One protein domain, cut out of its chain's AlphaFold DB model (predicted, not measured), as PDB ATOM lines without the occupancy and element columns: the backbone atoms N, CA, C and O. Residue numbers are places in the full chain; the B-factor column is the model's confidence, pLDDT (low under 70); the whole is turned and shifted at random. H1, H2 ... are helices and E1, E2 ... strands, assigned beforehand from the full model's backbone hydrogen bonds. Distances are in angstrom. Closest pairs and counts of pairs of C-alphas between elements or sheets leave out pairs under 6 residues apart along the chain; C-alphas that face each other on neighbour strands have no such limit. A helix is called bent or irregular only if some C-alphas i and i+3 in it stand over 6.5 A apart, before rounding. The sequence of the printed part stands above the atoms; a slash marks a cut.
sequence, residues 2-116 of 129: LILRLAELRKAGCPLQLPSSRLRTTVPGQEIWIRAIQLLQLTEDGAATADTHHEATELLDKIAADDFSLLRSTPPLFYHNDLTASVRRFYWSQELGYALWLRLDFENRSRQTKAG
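What this domain is: This is residues 2 to 116 of the 129 residues of an uncharacterized protein of Mesorhizobium sp (UniProt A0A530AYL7). Three helical parts, H3, H4a and H5, stand side by side as an up-and-down bundle, each running against the one before, while H4b turns off across one end. H1 runs beside H3, away from H4a, and the tip of the E1-E2 hairpin, residues 82 to 87, sticks out. The 115 printed residues include five named helices and two strands, in the order H1 H2 H3 H4 E1 E2 H5, mostly helix, with an antiparallel sheet E1 - E2. It is compact, radius of gyration of the C-alphas 15.1 A, yet flat, spanning 50 by 39 by 21 A.

How they stand to each other: Start at H1, residues 2 to 11, which only just touches H3, residues 31 to 44, with 3 pairs of C-alphas within 8 A, Leu 4 and Ile 37 closest at 7.1 A. By its hydrogen bonds H4, residues 50 to 73, was assigned as one helix, but it is bent, C-alphas 63 and 66 being 8.6 A apart; its arms H4a, residues 50 to 63, and H4b, residues 66 to 73, only just touch, only at the corner, with 3 pairs of C-alphas within 8 A, Ile 63 and Leu 70 closest at 6.1 A, and stand about perpendicular at 82 degrees. H4b is irregular, C-alphas 67 and 70 being 8.6 A apart. H3 and H4a form a hairpin, with C-alphas of Leu 39 and Ala 56 closest at 6.4 A. In the hairpin of E1, residues 77 to 79, and E2, residues 90 to 92, N 78 and O 91 are 2.9 A apart, within hydrogen-bond range. H5, residues 94 to 116, touches H3, C-alphas of Leu 40 and Leu 104 closest at 5.5 A, and H4a, those of His 53 and Asn 108 at 6.2 A. Each O i to N i+4 pair is within range in H1, H3, H4a and H5, but 1 of 4 in H4b, beside 3 of 5 O i to N i+3 pairs.

Where its parts are: Find C-alpha 2 at (35.281, 4.026, 33.052), where H1 begins. H2 is residues 20 to 23. H3 measures 19.9 A, H4a 20.0 A and H5 33.2 A, ending at C-alpha 116, (7.550, 6.477, 14.525).

The domain as a whole: The C-alphas of Ser 86 and Gly 116 are the farthest apart, 51.0 A. The printed part has no cut and no long link. Confidence is under 70 at residues 2 to 5, 20, 22 to 26, 80 to 90 and 115 to 116.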
ATOM      1  N   LEU A   2      34.257   3.845  34.103       64.75
ATOM      2  CA  LEU A   2      35.281   4.026  33.052       64.75
ATOM      3  C   LEU A   2      34.668   4.051  31.634       64.75
ATOM      4  O   LEU A   2      35.049   4.856  30.798       64.75
ATOM      5  N   ILE A   3      33.663   3.198  31.422       63.84
ATOM      6  CA  ILE A   3      32.929   3.027  30.165       63.84
ATOM      7  C   ILE A   3      32.253   4.334  29.705       63.84
ATOM      8  O   ILE A   3      32.397   4.708  28.546       63.84
ATOM      9  N   LEU A   4      31.612   5.080  30.615       62.50
ATOM     10  CA  LEU A   4      30.985   6.372  30.294       62.50
ATOM     11  C   LEU A   4      32.026   7.427  29.899       62.50
ATOM     12  O   LEU A   4      31.856   8.118  28.902       62.50
ATOM     13  N   ARG A   5      33.153   7.498  30.621       69.62
ATOM     14  CA  ARG A   5      34.242   8.430  30.282       69.62
ATOM     15  C   ARG A   5      34.876   8.126  28.923       69.62
ATOM     16  O   ARG A   5      35.259   9.051  28.222       69.62
ATOM     17  N   LEU A   6      34.985   6.851  28.545       76.31
ATOM     18  CA  LEU A   6      35.496   6.468  27.225       76.31
ATOM     19  C   LEU A   6      34.565   6.899  26.092       76.31
ATOM     20  O   LEU A   6      35.059   7.348  25.063       76.31
ATOM     21  N   ALA A   7      33.245   6.790  26.278       73.19
ATOM     22  CA  ALA A   7      32.287   7.292  25.294       73.19
ATOM     23  C   ALA A   7      32.413   8.808  25.112       73.19
ATOM     24  O   ALA A   7      32.518   9.274  23.982       73.19
ATOM     25  N   GLU A   8      32.501   9.568  26.205       75.00
ATOM     26  CA  GLU A   8      32.663  11.024  26.129       75.00
ATOM     27  C   GLU A   8      33.988  11.432  25.469       75.00
ATOM     28  O   GLU A   8      34.001  12.284  24.583       75.00
ATOM     29  N   LEU A   9      35.100  10.773  25.814       81.62
ATOM     30  CA  LEU A   9      36.389  11.006  25.150       81.62
ATOM     31  C   LEU A   9      36.323  10.692  23.652       81.62
ATOM     32  O   LEU A   9      36.843  11.453  22.838       81.62
ATOM     33  N   ARG A  10      35.641   9.607  23.269       82.94
ATOM     34  CA  ARG A  10      35.429   9.263  21.861       82.94
ATOM     35  C   ARG A  10      34.611  10.334  21.135       82.94
ATOM     36  O   ARG A  10      35.010  10.724  20.041       82.94
ATOM     37  N   LYS A  11      33.520  10.834  21.730       79.25
ATOM     38  CA  LYS A  11      32.713  11.936  21.170       79.25
ATOM     39  C   LYS A  11      33.529  13.219  21.003       79.25
ATOM     40  O   LYS A  11      33.356  13.923  20.016       79.25
ATOM     41  N   ALA A  12      34.465  13.480  21.915       85.06
ATOM     42  CA  ALA A  12      35.404  14.597  21.825       85.06
ATOM     43  C   ALA A  12      36.534  14.392  20.789       85.06
ATOM     44  O   ALA A  12      37.438  15.219  20.699       85.06
ATOM     45  N   GLY A  13      36.518  13.301  20.011       87.44
ATOM     46  CA  GLY A  13      37.547  13.002  19.011       87.44
ATOM     47  C   GLY A  13      38.821  12.376  19.587       87.44
ATOM     48  O   GLY A  13      39.820  12.260  18.880       87.44
ATOM     49  N   CYS A  14      38.799  11.935  20.847       87.19
ATOM     50  CA  CYS A  14      39.922  11.304  21.539       87.19
ATOM     51  C   CYS A  14      39.633   9.818  21.828       87.19
ATOM     52  O   CYS A  14      39.345   9.452  22.971       87.19
ATOM     53  N   PRO A  15      39.697   8.922  20.824       84.00
ATOM     54  CA  PRO A  15      39.459   7.503  21.049       84.00
ATOM     55  C   PRO A  15      40.596   6.894  21.883       84.00
ATOM     56  O   PRO A  15      41.717   6.729  21.408       84.00
ATOM     57  N   LEU A  16      40.300   6.529  23.132       82.44
ATOM     58  CA  LEU A  16      41.250   5.858  24.016       82.44
ATOM     59  C   LEU A  16      40.993   4.347  24.020       82.44
ATOM     60  O   LEU A  16      39.940   3.886  24.458       82.44
ATOM     61  N   GLN A  17      41.975   3.572  23.565       80.44
ATOM     62  CA  GLN A  17      41.956   2.116  23.688       80.44
ATOM     63  C   GLN A  17      42.523   1.727  25.051       80.44
ATOM     64  O   GLN A  17      43.689   1.988  25.347       80.44
ATOM     65  N   LEU A  18      41.695   1.115  25.896       77.25
ATOM     66  CA  LEU A  18      42.137   0.617  27.193       77.25
ATOM     67  C   LEU A  18      42.345  -0.896  27.154       77.25
ATOM     68  O   LEU A  18      41.551  -1.604  26.535       77.25
ATOM     69  N   PRO A  19      43.363  -1.418  27.865       77.25
ATOM     70  CA  PRO A  19      43.531  -2.853  28.027       77.25
ATOM     71  C   PRO A  19      42.255  -3.487  28.579       77.25
ATOM     72  O   PRO A  19      41.647  -2.966  29.517       77.25
ATOM     73  N   SER A  20      41.887  -4.656  28.066       69.94
ATOM     74  CA  SER A  20      40.701  -5.398  28.510       69.94
ATOM     75  C   SER A  20      40.727  -5.718  30.012       69.94
ATOM     76  O   SER A  20      39.679  -5.737  30.654       69.94
ATOM     77  N   SER A  21      41.909  -5.843  30.624       70.75
ATOM     78  CA  SER A  21      42.078  -5.966  32.081       70.75
ATOM     79  C   SER A  21      41.561  -4.760  32.880       70.75
ATOM     80  O   SER A  21      41.164  -4.924  34.030       70.75
ATOM     81  N   ARG A  22      41.521  -3.560  32.285       69.50
ATOM     82  CA  ARG A  22      40.950  -2.335  32.879       69.50
ATOM     83  C   ARG A  22      39.450  -2.189  32.628       69.50
ATOM     84  O   ARG A  22      38.808  -1.380  33.293       69.50
ATOM     85  N   LEU A  23      38.910  -2.951  31.680       68.25
ATOM     86  CA  LEU A  23      37.487  -2.974  31.334       68.25
ATOM     87  C   LEU A  23      36.726  -4.086  32.073       68.25
ATOM     88  O   LEU A  23      35.501  -4.017  32.186       68.25
ATOM     89  N   ARG A  24      37.437  -5.082  32.620       61.75
ATOM     90  CA  ARG A  24      36.850  -6.114  33.481       61.75
ATOM     91  C   ARG A  24      36.255  -5.477  34.732       61.75
ATOM     92  O   ARG A  24      36.963  -4.960  35.590       61.75
ATOM     93  N   THR A  25      34.935  -5.545  34.820       61.56
ATOM     94  CA  THR A  25      34.129  -5.067  35.945       61.56
ATOM     95  C   THR A  25      33.232  -6.200  36.435       61.56
ATOM     96  O   THR A  25      32.039  -6.024  36.629       61.56
ATOM     97  N   THR A  26      33.805  -7.393  36.629       66.38
ATOM     98  CA  THR A  26      33.139  -8.487  37.354       66.38
ATOM     99  C   THR A  26      33.114  -8.142  38.837       66.38
ATOM    100  O   THR A  26      33.924  -8.625  39.626       66.38
ATOM    101  N   VAL A  27      32.232  -7.212  39.184       75.56
ATOM    102  CA  VAL A  27      31.852  -6.888  40.552       75.56
ATOM    103  C   VAL A  27      30.422  -7.398  40.691       75.56
ATOM    104  O   VAL A  27      29.552  -6.856  40.008       75.56
ATOM    105  N   PRO A  28      30.173  -8.434  41.510       80.25
ATOM    106  CA  PRO A  28      28.833  -8.980  41.678       80.25
ATOM    107  C   PRO A  28      27.812  -7.883  41.995       80.25
ATOM    108  O   PRO A  28      28.067  -7.014  42.832       80.25
ATOM    109  N   GLY A  29      26.671  -7.907  41.307       83.38
ATOM    110  CA  GLY A  29      25.613  -6.909  41.458       83.38
ATOM    111  C   GLY A  29      25.821  -5.648  40.616       83.38
ATOM    112  O   GLY A  29      25.075  -4.685  40.779       83.38
ATOM    113  N   GLN A  30      26.828  -5.605  39.735       87.69
ATOM    114  CA  GLN A  30      27.065  -4.485  38.809       87.69
ATOM    115  C   GLN A  30      26.655  -4.764  37.371       87.69
ATOM    116  O   GLN A  30      26.653  -3.847  36.549       87.69
ATOM    117  N   GLU A  31      26.264  -5.996  37.067       88.62
ATOM    118  CA  GLU A  31      25.902  -6.446  35.727       88.62
ATOM    119  C   GLU A  31      24.760  -5.603  35.152       88.62
ATOM    120  O   GLU A  31      24.828  -5.171  34.003       88.62
ATOM    121  N   ILE A  32      23.761  -5.283  35.981       92.12
ATOM    122  CA  ILE A  32      22.605  -4.475  35.579       92.12
ATOM    123  C   ILE A  32      23.005  -3.044  35.184       92.12
ATOM    124  O   ILE A  32      22.550  -2.530  34.165       92.12
ATOM    125  N   TRP A  33      23.928  -2.421  35.923       91.31
ATOM    126  CA  TRP A  33      24.393  -1.056  35.652       91.31
ATOM    127  C   TRP A  33      25.348  -0.995  34.472       91.31
ATOM    128  O   TRP A  33      25.301  -0.054  33.682       91.31
ATOM    129  N   ILE A  34      26.209  -2.004  34.331       89.12
ATOM    130  CA  ILE A  34      27.048  -2.158  33.142       89.12
ATOM    131  C   ILE A  34      26.149  -2.286  31.916       89.12
ATOM    132  O   ILE A  34      26.401  -1.610  30.917       89.12
ATOM    133  N   ARG A  35      25.079  -3.085  32.003       92.31
ATOM    134  CA  ARG A  35      24.158  -3.259  30.886       92.31
ATOM    135  C   ARG A  35      23.397  -1.978  30.552       92.31
ATOM    136  O   ARG A  35      23.358  -1.606  29.383       92.31
ATOM    137  N   ALA A  36      22.901  -1.256  31.557       93.62
ATOM    138  CA  ALA A  36      22.241   0.037  31.362       93.62
ATOM    139  C   ALA A  36      23.147   1.036  30.624       93.62
ATOM    140  O   ALA A  36      22.721   1.692  29.676       93.62
ATOM    141  N   ILE A  37      24.430   1.097  31.001       90.75
ATOM    142  CA  ILE A  37      25.422   1.949  30.336       90.75
ATOM    143  C   ILE A  37      25.656   1.511  28.883       90.75
ATOM    144  O   ILE A  37      25.745   2.364  28.005       90.75
ATOM    145  N   GLN A  38      25.754   0.208  28.609       90.31
ATOM    146  CA  GLN A  38      25.947  -0.297  27.243       90.31
ATOM    147  C   GLN A  38      24.759   0.035  26.333       90.31
ATOM    148  O   GLN A  38      24.962   0.478  25.206       90.31
ATOM    149  N   LEU A  39      23.529  -0.150  26.820       93.56
ATOM    150  CA  LEU A  39      22.317   0.191  26.070       93.56
ATOM    151  C   LEU A  39      22.230   1.697  25.809       93.56
ATOM    152  O   LEU A  39      21.919   2.114  24.691       93.56
ATOM    153  N   LEU A  40      22.592   2.515  26.801       91.50
ATOM    154  CA  LEU A  40      22.686   3.961  26.626       91.50
ATOM    155  C   LEU A  40      23.709   4.325  25.538       91.50
ATOM    156  O   LEU A  40      23.391   5.107  24.649       91.50
ATOM    157  N   GLN A  41      24.899   3.719  25.550       88.31
ATOM    158  CA  GLN A  41      25.928   3.962  24.533       88.31
ATOM    159  C   GLN A  41      25.467   3.579  23.124       88.31
ATOM    160  O   GLN A  41      25.628   4.373  22.204       88.31
ATOM    161  N   LEU A  42      24.844   2.409  22.951       89.88
ATOM    162  CA  LEU A  42      24.287   1.995  21.657       89.88
ATOM    163  C   LEU A  42      23.246   3.000  21.143       89.88
ATOM    164  O   LEU A  42      23.201   3.311  19.950       89.88
ATOM    165  N   THR A  43      22.437   3.538  22.052       87.44
ATOM    166  CA  THR A  43      21.396   4.521  21.741       87.44
ATOM    167  C   THR A  43      21.984   5.882  21.364       87.44
ATOM    168  O   THR A  43      21.550   6.497  20.383       87.44
ATOM    169  N   GLU A  44      23.000   6.347  22.088       84.62
ATOM    170  CA  GLU A  44      23.693   7.609  21.812       84.62
ATOM    171  C   GLU A  44      24.508   7.547  20.513       84.62
ATOM    172  O   GLU A  44      24.423   8.468  19.700       84.62
ATOM    173  N   ASP A  45      25.197   6.432  20.257       84.25
ATOM    174  CA  ASP A  45      25.987   6.201  19.040       84.25
ATOM    175  C   ASP A  45      25.106   5.997  17.787       84.25
ATOM    176  O   ASP A  45      25.609   5.932  16.666       84.25
ATOM    177  N   GLY A  46      23.780   5.900  17.954       83.75
ATOM    178  CA  GLY A  46      22.830   5.676  16.860       83.75
ATOM    179  C   GLY A  46      22.844   4.251  16.303       83.75
ATOM    180  O   GLY A  46      22.288   4.021  15.233       83.75
ATOM    181  N   ALA A  47      23.455   3.312  17.027       86.25
ATOM    182  CA  ALA A  47      23.537   1.894  16.684       86.25
ATOM    183  C   ALA A  47      22.388   1.056  17.282       86.25
ATOM    184  O   ALA A  47      22.349  -0.156  17.079       86.25
ATOM    185  N   ALA A  48      21.473   1.675  18.036       88.06
ATOM    186  CA  ALA A  48      20.333   0.990  18.636       88.06
ATOM    187  C   ALA A  48      19.370   0.421  17.583       88.06
ATOM    188  O   ALA A  48      18.969   1.096  16.632       88.06
ATOM    189  N   THR A  49      18.985  -0.833  17.795       90.31
ATOM    190  CA  THR A  49      17.989  -1.575  17.014       90.31
ATOM    191  C   THR A  49      16.656  -1.656  17.762       90.31
ATOM    192  O   THR A  49      16.571  -1.292  18.935       90.31
ATOM    193  N   ALA A  50      15.613  -2.189  17.115       89.56
ATOM    194  CA  ALA A  50      14.351  -2.509  17.791       89.56
ATOM    195  C   ALA A  50      14.570  -3.424  19.013       89.56
ATOM    196  O   ALA A  50      14.036  -3.145  20.083       89.56
ATOM    197  N   ASP A  51      15.439  -4.431  18.887       92.12
ATOM    198  CA  ASP A  51      15.800  -5.321  19.997       92.12
ATOM    199  C   ASP A  51      16.509  -4.565  21.128       92.12
ATOM    200  O   ASP A  51      16.219  -4.788  22.298       92.12
ATOM    201  N   THR A  52      17.378  -3.604  20.787       93.06
ATOM    202  CA  THR A  52      18.042  -2.741  21.784       93.06
ATOM    203  C   THR A  52      17.015  -1.930  22.577       93.06
ATOM    204  O   THR A  52      17.146  -1.777  23.788       93.06
ATOM    205  N   HIS A  53      15.978  -1.419  21.906       91.69
ATOM    206  CA  HIS A  53      14.898  -0.663  22.542       91.69
ATOM    207  C   HIS A  53      14.000  -1.536  23.420       91.69
ATOM    208  O   HIS A  53      13.577  -1.103  24.496       91.69
ATOM    209  N   HIS A  54      13.710  -2.755  22.968       93.94
ATOM    210  CA  HIS A  54      12.949  -3.721  23.748       93.94
ATOM    211  C   HIS A  54      13.704  -4.085  25.028       93.94
ATOM    212  O   HIS A  54      13.177  -3.908  26.121       93.94
ATOM    213  N   GLU A  55      14.980  -4.443  24.903       96.44
ATOM    214  CA  GLU A  55      15.827  -4.766  26.046       96.44
ATOM    215  C   GLU A  55      16.009  -3.574  27.000       96.44
ATOM    216  O   GLU A  55      15.995  -3.739  28.220       96.44
ATOM    217  N   ALA A  56      16.141  -2.351  26.472       95.94
ATOM    218  CA  ALA A  56      16.179  -1.148  27.302       95.94
ATOM    219  C   ALA A  56      14.885  -0.970  28.102       95.94
ATOM    220  O   ALA A  56      14.951  -0.614  29.273       95.94
ATOM    221  N   THR A  57      13.730  -1.262  27.502       96.19
ATOM    222  CA  THR A  57      12.432  -1.225  28.193       96.19
ATOM    223  C   THR A  57      12.385  -2.248  29.327       96.19
ATOM    224  O   THR A  57      12.118  -1.876  30.466       96.19
ATOM    225  N   GLU A  58      12.754  -3.504  29.059       97.38
ATOM    226  CA  GLU A  58      12.784  -4.555  30.086       97.38
ATOM    227  C   GLU A  58      13.727  -4.208  31.248       97.38
ATOM    228  O   GLU A  58      13.419  -4.441  32.422       97.38
ATOM    229  N   LEU A  59      14.888  -3.624  30.940       97.06
ATOM    230  CA  LEU A  59      15.854  -3.215  31.952       97.06
ATOM    231  C   LEU A  59      15.345  -2.034  32.791       97.06
ATOM    232  O   LEU A  59      15.557  -2.020  34.006       97.06
ATOM    233  N   LEU A  60      14.685  -1.057  32.162       97.31
ATOM    234  CA  LEU A  60      14.076   0.089  32.842       97.31
ATOM    235  C   LEU A  60      12.974  -0.361  33.803       97.31
ATOM    236  O   LEU A  60      12.973   0.093  34.950       97.31
ATOM    237  N   ASP A  61      12.110  -1.285  33.375       97.50
ATOM    238  CA  ASP A  61      11.048  -1.864  34.206       97.50
ATOM    239  C   ASP A  61      11.637  -2.618  35.400       97.50
ATOM    240  O   ASP A  61      11.226  -2.421  36.544       97.50
ATOM    241  N   LYS A  62      12.678  -3.425  35.160       96.38
ATOM    242  CA  LYS A  62      13.377  -4.155  36.220       96.38
ATOM    243  C   LYS A  62      13.986  -3.221  37.265       96.38
ATOM    244  O   LYS A  62      13.907  -3.517  38.451       96.38
ATOM    245  N   ILE A  63      14.608  -2.120  36.840       95.75
ATOM    246  CA  ILE A  63      15.214  -1.141  37.756       95.75
ATOM    247  C   ILE A  63      14.142  -0.382  38.549       95.75
ATOM    248  O   ILE A  63      14.372  -0.101  39.723       95.75
ATOM    249  N   ALA A  64      12.998  -0.066  37.937       96.94
ATOM    250  CA  ALA A  64      11.908   0.680  38.569       96.94
ATOM    251  C   ALA A  64      11.033  -0.168  39.513       96.94
ATOM    252  O   ALA A  64      10.320   0.389  40.351       96.94
ATOM    253  N   ALA A  65      11.093  -1.498  39.401       97.12
ATOM    254  CA  ALA A  65      10.320  -2.423  40.221       97.12
ATOM    255  C   ALA A  65      10.502  -2.190  41.735       97.12
ATOM    256  O   ALA A  65      11.578  -1.816  42.216       97.12
ATOM    257  N   ASP A  66       9.426  -2.442  42.486       96.81
ATOM    258  CA  ASP A  66       9.375  -2.323  43.948       96.81
ATOM    259  C   ASP A  66       9.901  -0.974  44.468       96.81
ATOM    260  O   ASP A  66      10.701  -0.911  45.411       96.81
ATOM    261  N   ASP A  67       9.466   0.112  43.819       94.19
ATOM    262  CA  ASP A  67       9.896   1.479  44.127       94.19
ATOM    263  C   ASP A  67      11.428   1.605  44.064       94.19
ATOM    264  O   ASP A  67      12.100   1.997  45.019       94.19
ATOM    265  N   PHE A  68      12.009   1.178  42.943       95.00
ATOM    266  CA  PHE A  68      13.454   1.184  42.727       95.00
ATOM    267  C   PHE A  68      14.258   0.445  43.811       95.00
ATOM    268  O   PHE A  68      15.336   0.882  44.231       95.00
ATOM    269  N   SER A  69      13.762  -0.703  44.279       93.38
ATOM    270  CA  SER A  69      14.421  -1.477  45.340       93.38
ATOM    271  C   SER A  69      15.877  -1.842  45.010       93.38
ATOM    272  O   SER A  69      16.726  -1.856  45.906       93.38
ATOM    273  N   LEU A  70      16.192  -2.045  43.725       91.31
ATOM    274  CA  LEU A  70      17.539  -2.333  43.225       91.31
ATOM    275  C   LEU A  70      18.538  -1.193  43.442       91.31
ATOM    276  O   LEU A  70      19.729  -1.462  43.614       91.31
ATOM    277  N   LEU A  71      18.082   0.064  43.474       90.56
ATOM    278  CA  LEU A  71      18.949   1.198  43.801       90.56
ATOM    279  C   LEU A  71      19.369   1.167  45.266       90.56
ATOM    280  O   LEU A  71      20.504   1.512  45.583       90.56
ATOM    281  N   ARG A  72      18.483   0.703  46.154       87.56
ATOM    282  CA  ARG A  72      18.763   0.591  47.589       87.56
ATOM    283  C   ARG A  72      19.652  -0.609  47.910       87.56
ATOM    284  O   ARG A  72      20.545  -0.488  48.744       87.56
ATOM    285  N   SER A  73      19.420  -1.752  47.262       88.75
ATOM    286  CA  SER A  73      20.123  -3.009  47.557       88.75
ATOM    287  C   SER A  73      21.447  -3.163  46.806       88.75
ATOM    288  O   SER A  73      22.411  -3.692  47.357       88.75
ATOM    289  N   THR A  74      21.514  -2.688  45.564       88.31
ATOM    290  CA  THR A  74      22.669  -2.854  44.677       88.31
ATOM    291  C   THR A  74      22.906  -1.592  43.849       88.31
ATOM    292  O   THR A  74      22.799  -1.654  42.629       88.31
ATOM    293  N   PRO A  75      23.210  -0.427  44.449       89.50
ATOM    294  CA  PRO A  75      23.491   0.790  43.682       89.50
ATOM    295  C   PRO A  75      24.706   0.624  42.748       89.50
ATOM    296  O   PRO A  75      25.550  -0.251  42.960       89.50
ATOM    297  N   PRO A  76      24.862   1.467  41.714       89.88
ATOM    298  CA  PRO A  76      26.074   1.471  40.909       89.88
ATOM    299  C   PRO A  76      27.299   1.891  41.731       89.88
ATOM    300  O   PRO A  76      27.285   2.863  42.493       89.88
ATOM    301  N   LEU A  77      28.388   1.162  41.513       84.00
ATOM    302  CA  LEU A  77      29.715   1.448  42.023       84.00
ATOM    303  C   LEU A  77      30.386   2.489  41.129       84.00
ATOM    304  O   LEU A  77      30.602   2.299  39.924       84.00
ATOM    305  N   PHE A  78      30.784   3.589  41.744       77.44
ATOM    306  CA  PHE A  78      31.419   4.707  41.077       77.44
ATOM    307  C   PHE A  78      32.754   5.048  41.729       77.44
ATOM    308  O   PHE A  78      32.918   5.069  42.949       77.44
ATOM    309  N   TYR A  79      33.738   5.301  40.870       70.06
ATOM    310  CA  TYR A  79      35.057   5.761  41.264       70.06
ATOM    311  C   TYR A  79      35.091   7.290  41.227       70.06
ATOM    312  O   TYR A  79      35.123   7.883  40.144       70.06
ATOM    313  N   HIS A  80      35.119   7.907  42.407       63.97
ATOM    314  CA  HIS A  80      35.232   9.353  42.583       63.97
ATOM    315  C   HIS A  80      36.538   9.709  43.280       63.97
ATOM    316  O   HIS A  80      36.543  10.115  44.437       63.97
ATOM    317  N   ASN A  81      37.658   9.511  42.596       56.59
ATOM    318  CA  ASN A  81      38.870  10.203  43.008       56.59
ATOM    319  C   ASN A  81      39.136  11.300  41.991       56.59
ATOM    320  O   ASN A  81      39.163  11.038  40.779       56.59
ATOM    321  N   ASP A  82      39.287  12.517  42.498       61.47
ATOM    322  CA  ASP A  82      40.055  13.529  41.802       61.47
ATOM    323  C   ASP A  82      41.501  13.024  41.655       61.47
ATOM    324  O   ASP A  82      41.952  12.094  42.331       61.47
ATOM    325  N   LEU A  83      42.227  13.556  40.675       55.34
ATOM    326  CA  LEU A  83      43.561  13.053  40.327       55.34
ATOM    327  C   LEU A  83      44.618  13.325  41.419       55.34
ATOM    328  O   LEU A  83      45.767  12.924  41.261       55.34
ATOM    329  N   THR A  84      44.238  13.988  42.511       61.78
ATOM    330  CA  THR A  84      45.079  14.353  43.656       61.78
ATOM    331  C   THR A  84      44.926  13.396  44.843       61.78
ATOM    332  O   THR A  84      45.766  13.419  45.745       61.78
ATOM    333  N   ALA A  85      43.908  12.526  44.866       61.19
ATOM    334  CA  ALA A  85      43.712  11.595  45.971       61.19
ATOM    335  C   ALA A  85      44.773  10.477  45.986       61.19
ATOM    336  O   ALA A  85      44.872   9.655  45.073       61.19
ATOM    337  N   SER A  86      45.520  10.385  47.088       64.94
ATOM    338  CA  SER A  86      46.497   9.315  47.345       64.94
ATOM    339  C   SER A  86      45.855   7.961  47.679       64.94
ATOM    340  O   SER A  86      46.526   6.930  47.646       64.94
ATOM    341  N   VAL A  87      44.550   7.939  47.972       62.97
ATOM    342  CA  VAL A  87      43.796   6.739  48.359       62.97
ATOM    343  C   VAL A  87      42.618   6.544  47.416       62.97
ATOM    344  O   VAL A  87      41.797   7.441  47.243       62.97
ATOM    345  N   ARG A  88      42.494   5.343  46.843       58.75
ATOM    346  CA  ARG A  88      41.376   4.995  45.960       58.75
ATOM    347  C   ARG A  88      40.105   4.746  46.766       58.75
ATOM    348  O   ARG A  88      39.987   3.713  47.418       58.75
ATOM    349  N   ARG A  89      39.134   5.654  46.671       63.78
ATOM    350  CA  ARG A  89      37.780   5.469  47.214       63.78
ATOM    351  C   ARG A  89      36.785   5.054  46.131       63.78
ATOM    352  O   ARG A  89      36.777   5.621  45.036       63.78
ATOM    353  N   PHE A  90      35.961   4.064  46.455       66.25
ATOM    354  CA  PHE A  90      34.836   3.610  45.644       66.25
ATOM    355  C   PHE A  90      33.553   3.859  46.429       66.25
ATOM    356  O   PHE A  90      33.495   3.541  47.616       66.25
ATOM    357  N   TYR A  91      32.548   4.428  45.767       72.81
ATOM    358  CA  TYR A  91      31.279   4.780  46.387       72.81
ATOM    359  C   TYR A  91      30.128   4.067  45.692       72.81
ATOM    360  O   TYR A  91      30.046   4.029  44.464       72.81
ATOM    361  N   TRP A  92      29.237   3.533  46.510       81.31
ATOM    362  CA  TRP A  92      27.919   3.057  46.130       81.31
ATOM    363  C   TRP A  92      26.978   4.265  46.059       81.31
ATOM    364  O   TRP A  92      26.847   4.978  47.052       81.31
ATOM    365  N   SER A  93      26.370   4.544  44.903       86.38
ATOM    366  CA  SER A  93      25.553   5.755  44.717       86.38
ATOM    367  C   SER A  93      24.176   5.442  44.139       86.38
ATOM    368  O   SER A  93      24.059   5.102  42.966       86.38
ATOM    369  N   GLN A  94      23.131   5.602  44.954       90.44
ATOM    370  CA  GLN A  94      21.741   5.468  44.497       90.44
ATOM    371  C   GLN A  94      21.392   6.557  43.477       90.44
ATOM    372  O   GLN A  94      20.856   6.254  42.416       90.44
ATOM    373  N   GLU A  95      21.801   7.801  43.753       90.38
ATOM    374  CA  GLU A  95      21.592   8.958  42.872       90.38
ATOM    375  C   GLU A  95      22.148   8.734  41.468       90.38
ATOM    376  O   GLU A  95      21.499   9.043  40.470       90.38
ATOM    377  N   LEU A  96      23.340   8.142  41.366       89.25
ATOM    378  CA  LEU A  96      23.900   7.804  40.066       89.25
ATOM    379  C   LEU A  96      23.039   6.767  39.333       89.25
ATOM    380  O   LEU A  96      22.888   6.851  38.117       89.25
ATOM    381  N   GLY A  97      22.490   5.789  40.049       92.56
ATOM    382  CA  GLY A  97      21.603   4.798  39.449       92.56
ATOM    383  C   GLY A  97      20.289   5.417  38.971       92.56
ATOM    384  O   GLY A  97      19.872   5.131  37.851       92.56
ATOM    385  N   TYR A  98      19.707   6.340  39.744       94.44
ATOM    386  CA  TYR A  98      18.554   7.138  39.312       94.44
ATOM    387  C   TYR A  98      18.865   7.967  38.064       94.44
ATOM    388  O   TYR A  98      18.111   7.933  37.092       94.44
ATOM    389  N   ALA A  99      19.997   8.673  38.049       94.12
ATOM    390  CA  ALA A  99      20.412   9.472  36.902       94.12
ATOM    391  C   ALA A  99      20.616   8.613  35.643       94.12
ATOM    392  O   ALA A  99      20.218   9.013  34.550       94.12
ATOM    393  N   LEU A 100      21.203   7.419  35.791       93.44
ATOM    394  CA  LEU A 100      21.355   6.462  34.693       93.44
ATOM    395  C   LEU A 100      20.005   5.971  34.171       93.44
ATOM    396  O   LEU A 100      19.821   5.917  32.957       93.44
ATOM    397  N   TRP A 101      19.072   5.652  35.068       96.56
ATOM    398  CA  TRP A 101      17.721   5.240  34.696       96.56
ATOM    399  C   TRP A 101      17.001   6.340  33.906       96.56
ATOM    400  O   TRP A 101      16.549   6.089  32.792       96.56
ATOM    401  N   LEU A 102      16.997   7.577  34.417       96.88
ATOM    402  CA  LEU A 102      16.383   8.732  33.748       96.88
ATOM    403  C   LEU A 102      16.987   8.981  32.366       96.88
ATOM    404  O   LEU A 102      16.271   9.235  31.397       96.88
ATOM    405  N   ARG A 103      18.318   8.911  32.263       95.12
ATOM    406  CA  ARG A 103      19.024   9.138  31.003       95.12
ATOM    407  C   ARG A 103      18.685   8.063  29.971       95.12
ATOM    408  O   ARG A 103      18.458   8.403  28.811       95.12
ATOM    409  N   LEU A 104      18.648   6.797  30.385       95.06
ATOM    410  CA  LEU A 104      18.292   5.686  29.507       95.06
ATOM    411  C   LEU A 104      16.827   5.772  29.061       95.06
ATOM    412  O   LEU A 104      16.572   5.638  27.868       95.06
ATOM    413  N   ASP A 105      15.889   6.058  29.969       96.06
ATOM    414  CA  ASP A 105      14.465   6.235  29.640       96.06
ATOM    415  C   ASP A 105      14.260   7.366  28.623       96.06
ATOM    416  O   ASP A 105      13.628   7.168  27.581       96.06
ATOM    417  N   PHE A 106      14.882   8.522  28.866       94.50
ATOM    418  CA  PHE A 106      14.804   9.670  27.970       94.50
ATOM    419  C   PHE A 106      15.302   9.344  26.557       94.50
ATOM    420  O   PHE A 106      14.625   9.649  25.570       94.50
ATOM    421  N   GLU A 107      16.481   8.731  26.440       91.56
ATOM    422  CA  GLU A 107      17.061   8.386  25.139       91.56
ATOM    423  C   GLU A 107      16.251   7.290  24.431       91.56
ATOM    424  O   GLU A 107      16.004   7.386  23.224       91.56
ATOM    425  N   ASN A 108      15.761   6.293  25.178       91.50
ATOM    426  CA  ASN A 108      14.946   5.206  24.640       91.50
ATOM    427  C   ASN A 108      13.628   5.735  24.045       91.50
ATOM    428  O   ASN A 108      13.312   5.450  22.887       91.50
ATOM    429  N   ARG A 109      12.907   6.597  24.778       89.81
ATOM    430  CA  ARG A 109      11.667   7.236  24.301       89.81
ATOM    431  C   ARG A 109      11.914   8.185  23.135       89.81
ATOM    432  O   ARG A 109      11.204   8.140  22.133       89.81
ATOM    433  N   SER A 110      12.947   9.023  23.225       85.56
ATOM    434  CA  SER A 110      13.276   9.999  22.177       85.56
ATOM    435  C   SER A 110      13.547   9.331  20.827       85.56
ATOM    436  O   SER A 110      13.218   9.876  19.770       85.56
ATOM    437  N   ARG A 111      14.146   8.137  20.840       79.31
ATOM    438  CA  ARG A 111      14.399   7.346  19.631       79.31
ATOM    439  C   ARG A 111      13.148   6.656  19.101       79.31
ATOM    440  O   ARG A 111      12.962   6.676  17.888       79.31
ATOM    441  N   GLN A 112      12.280   6.128  19.965       72.31
ATOM    442  CA  GLN A 112      10.985   5.570  19.554       72.31
ATOM    443  C   GLN A 112      10.115   6.620  18.850       72.31
ATOM    444  O   GLN A 112       9.599   6.356  17.766       72.31
ATOM    445  N   THR A 113      10.047   7.847  19.379       75.62
ATOM    446  CA  THR A 113       9.333   8.958  18.726       75.62
ATOM    447  C   THR A 113       9.909   9.278  17.343       75.62
ATOM    448  O   THR A 113       9.169   9.440  16.374       75.62
ATOM    449  N   LYS A 114      11.243   9.315  17.209       71.75
ATOM    450  CA  LYS A 114      11.906   9.534  15.910       71.75
ATOM    451  C   LYS A 114      11.684   8.377  14.930       71.75
ATOM    452  O   LYS A 114      11.570   8.630  13.734       71.75
ATOM    453  N   ALA A 115      11.646   7.135  15.412       67.56
ATOM    454  CA  ALA A 115      11.376   5.957  14.592       67.56
ATOM    455  C   ALA A 115       9.931   5.961  14.066       67.56
ATOM    456  O   ALA A 115       9.740   5.758  12.869       67.56
ATOM    457  N   GLY A 116       8.953   6.300  14.916       62.53
ATOM    458  CA  GLY A 116       7.550   6.477  14.525       62.53
ATOM    459  C   GLY A 116       7.354   7.571  13.466       62.53
ATOM    460  O   GLY A 116       6.713   7.331  12.448       62.53
TER     461      GLY A 116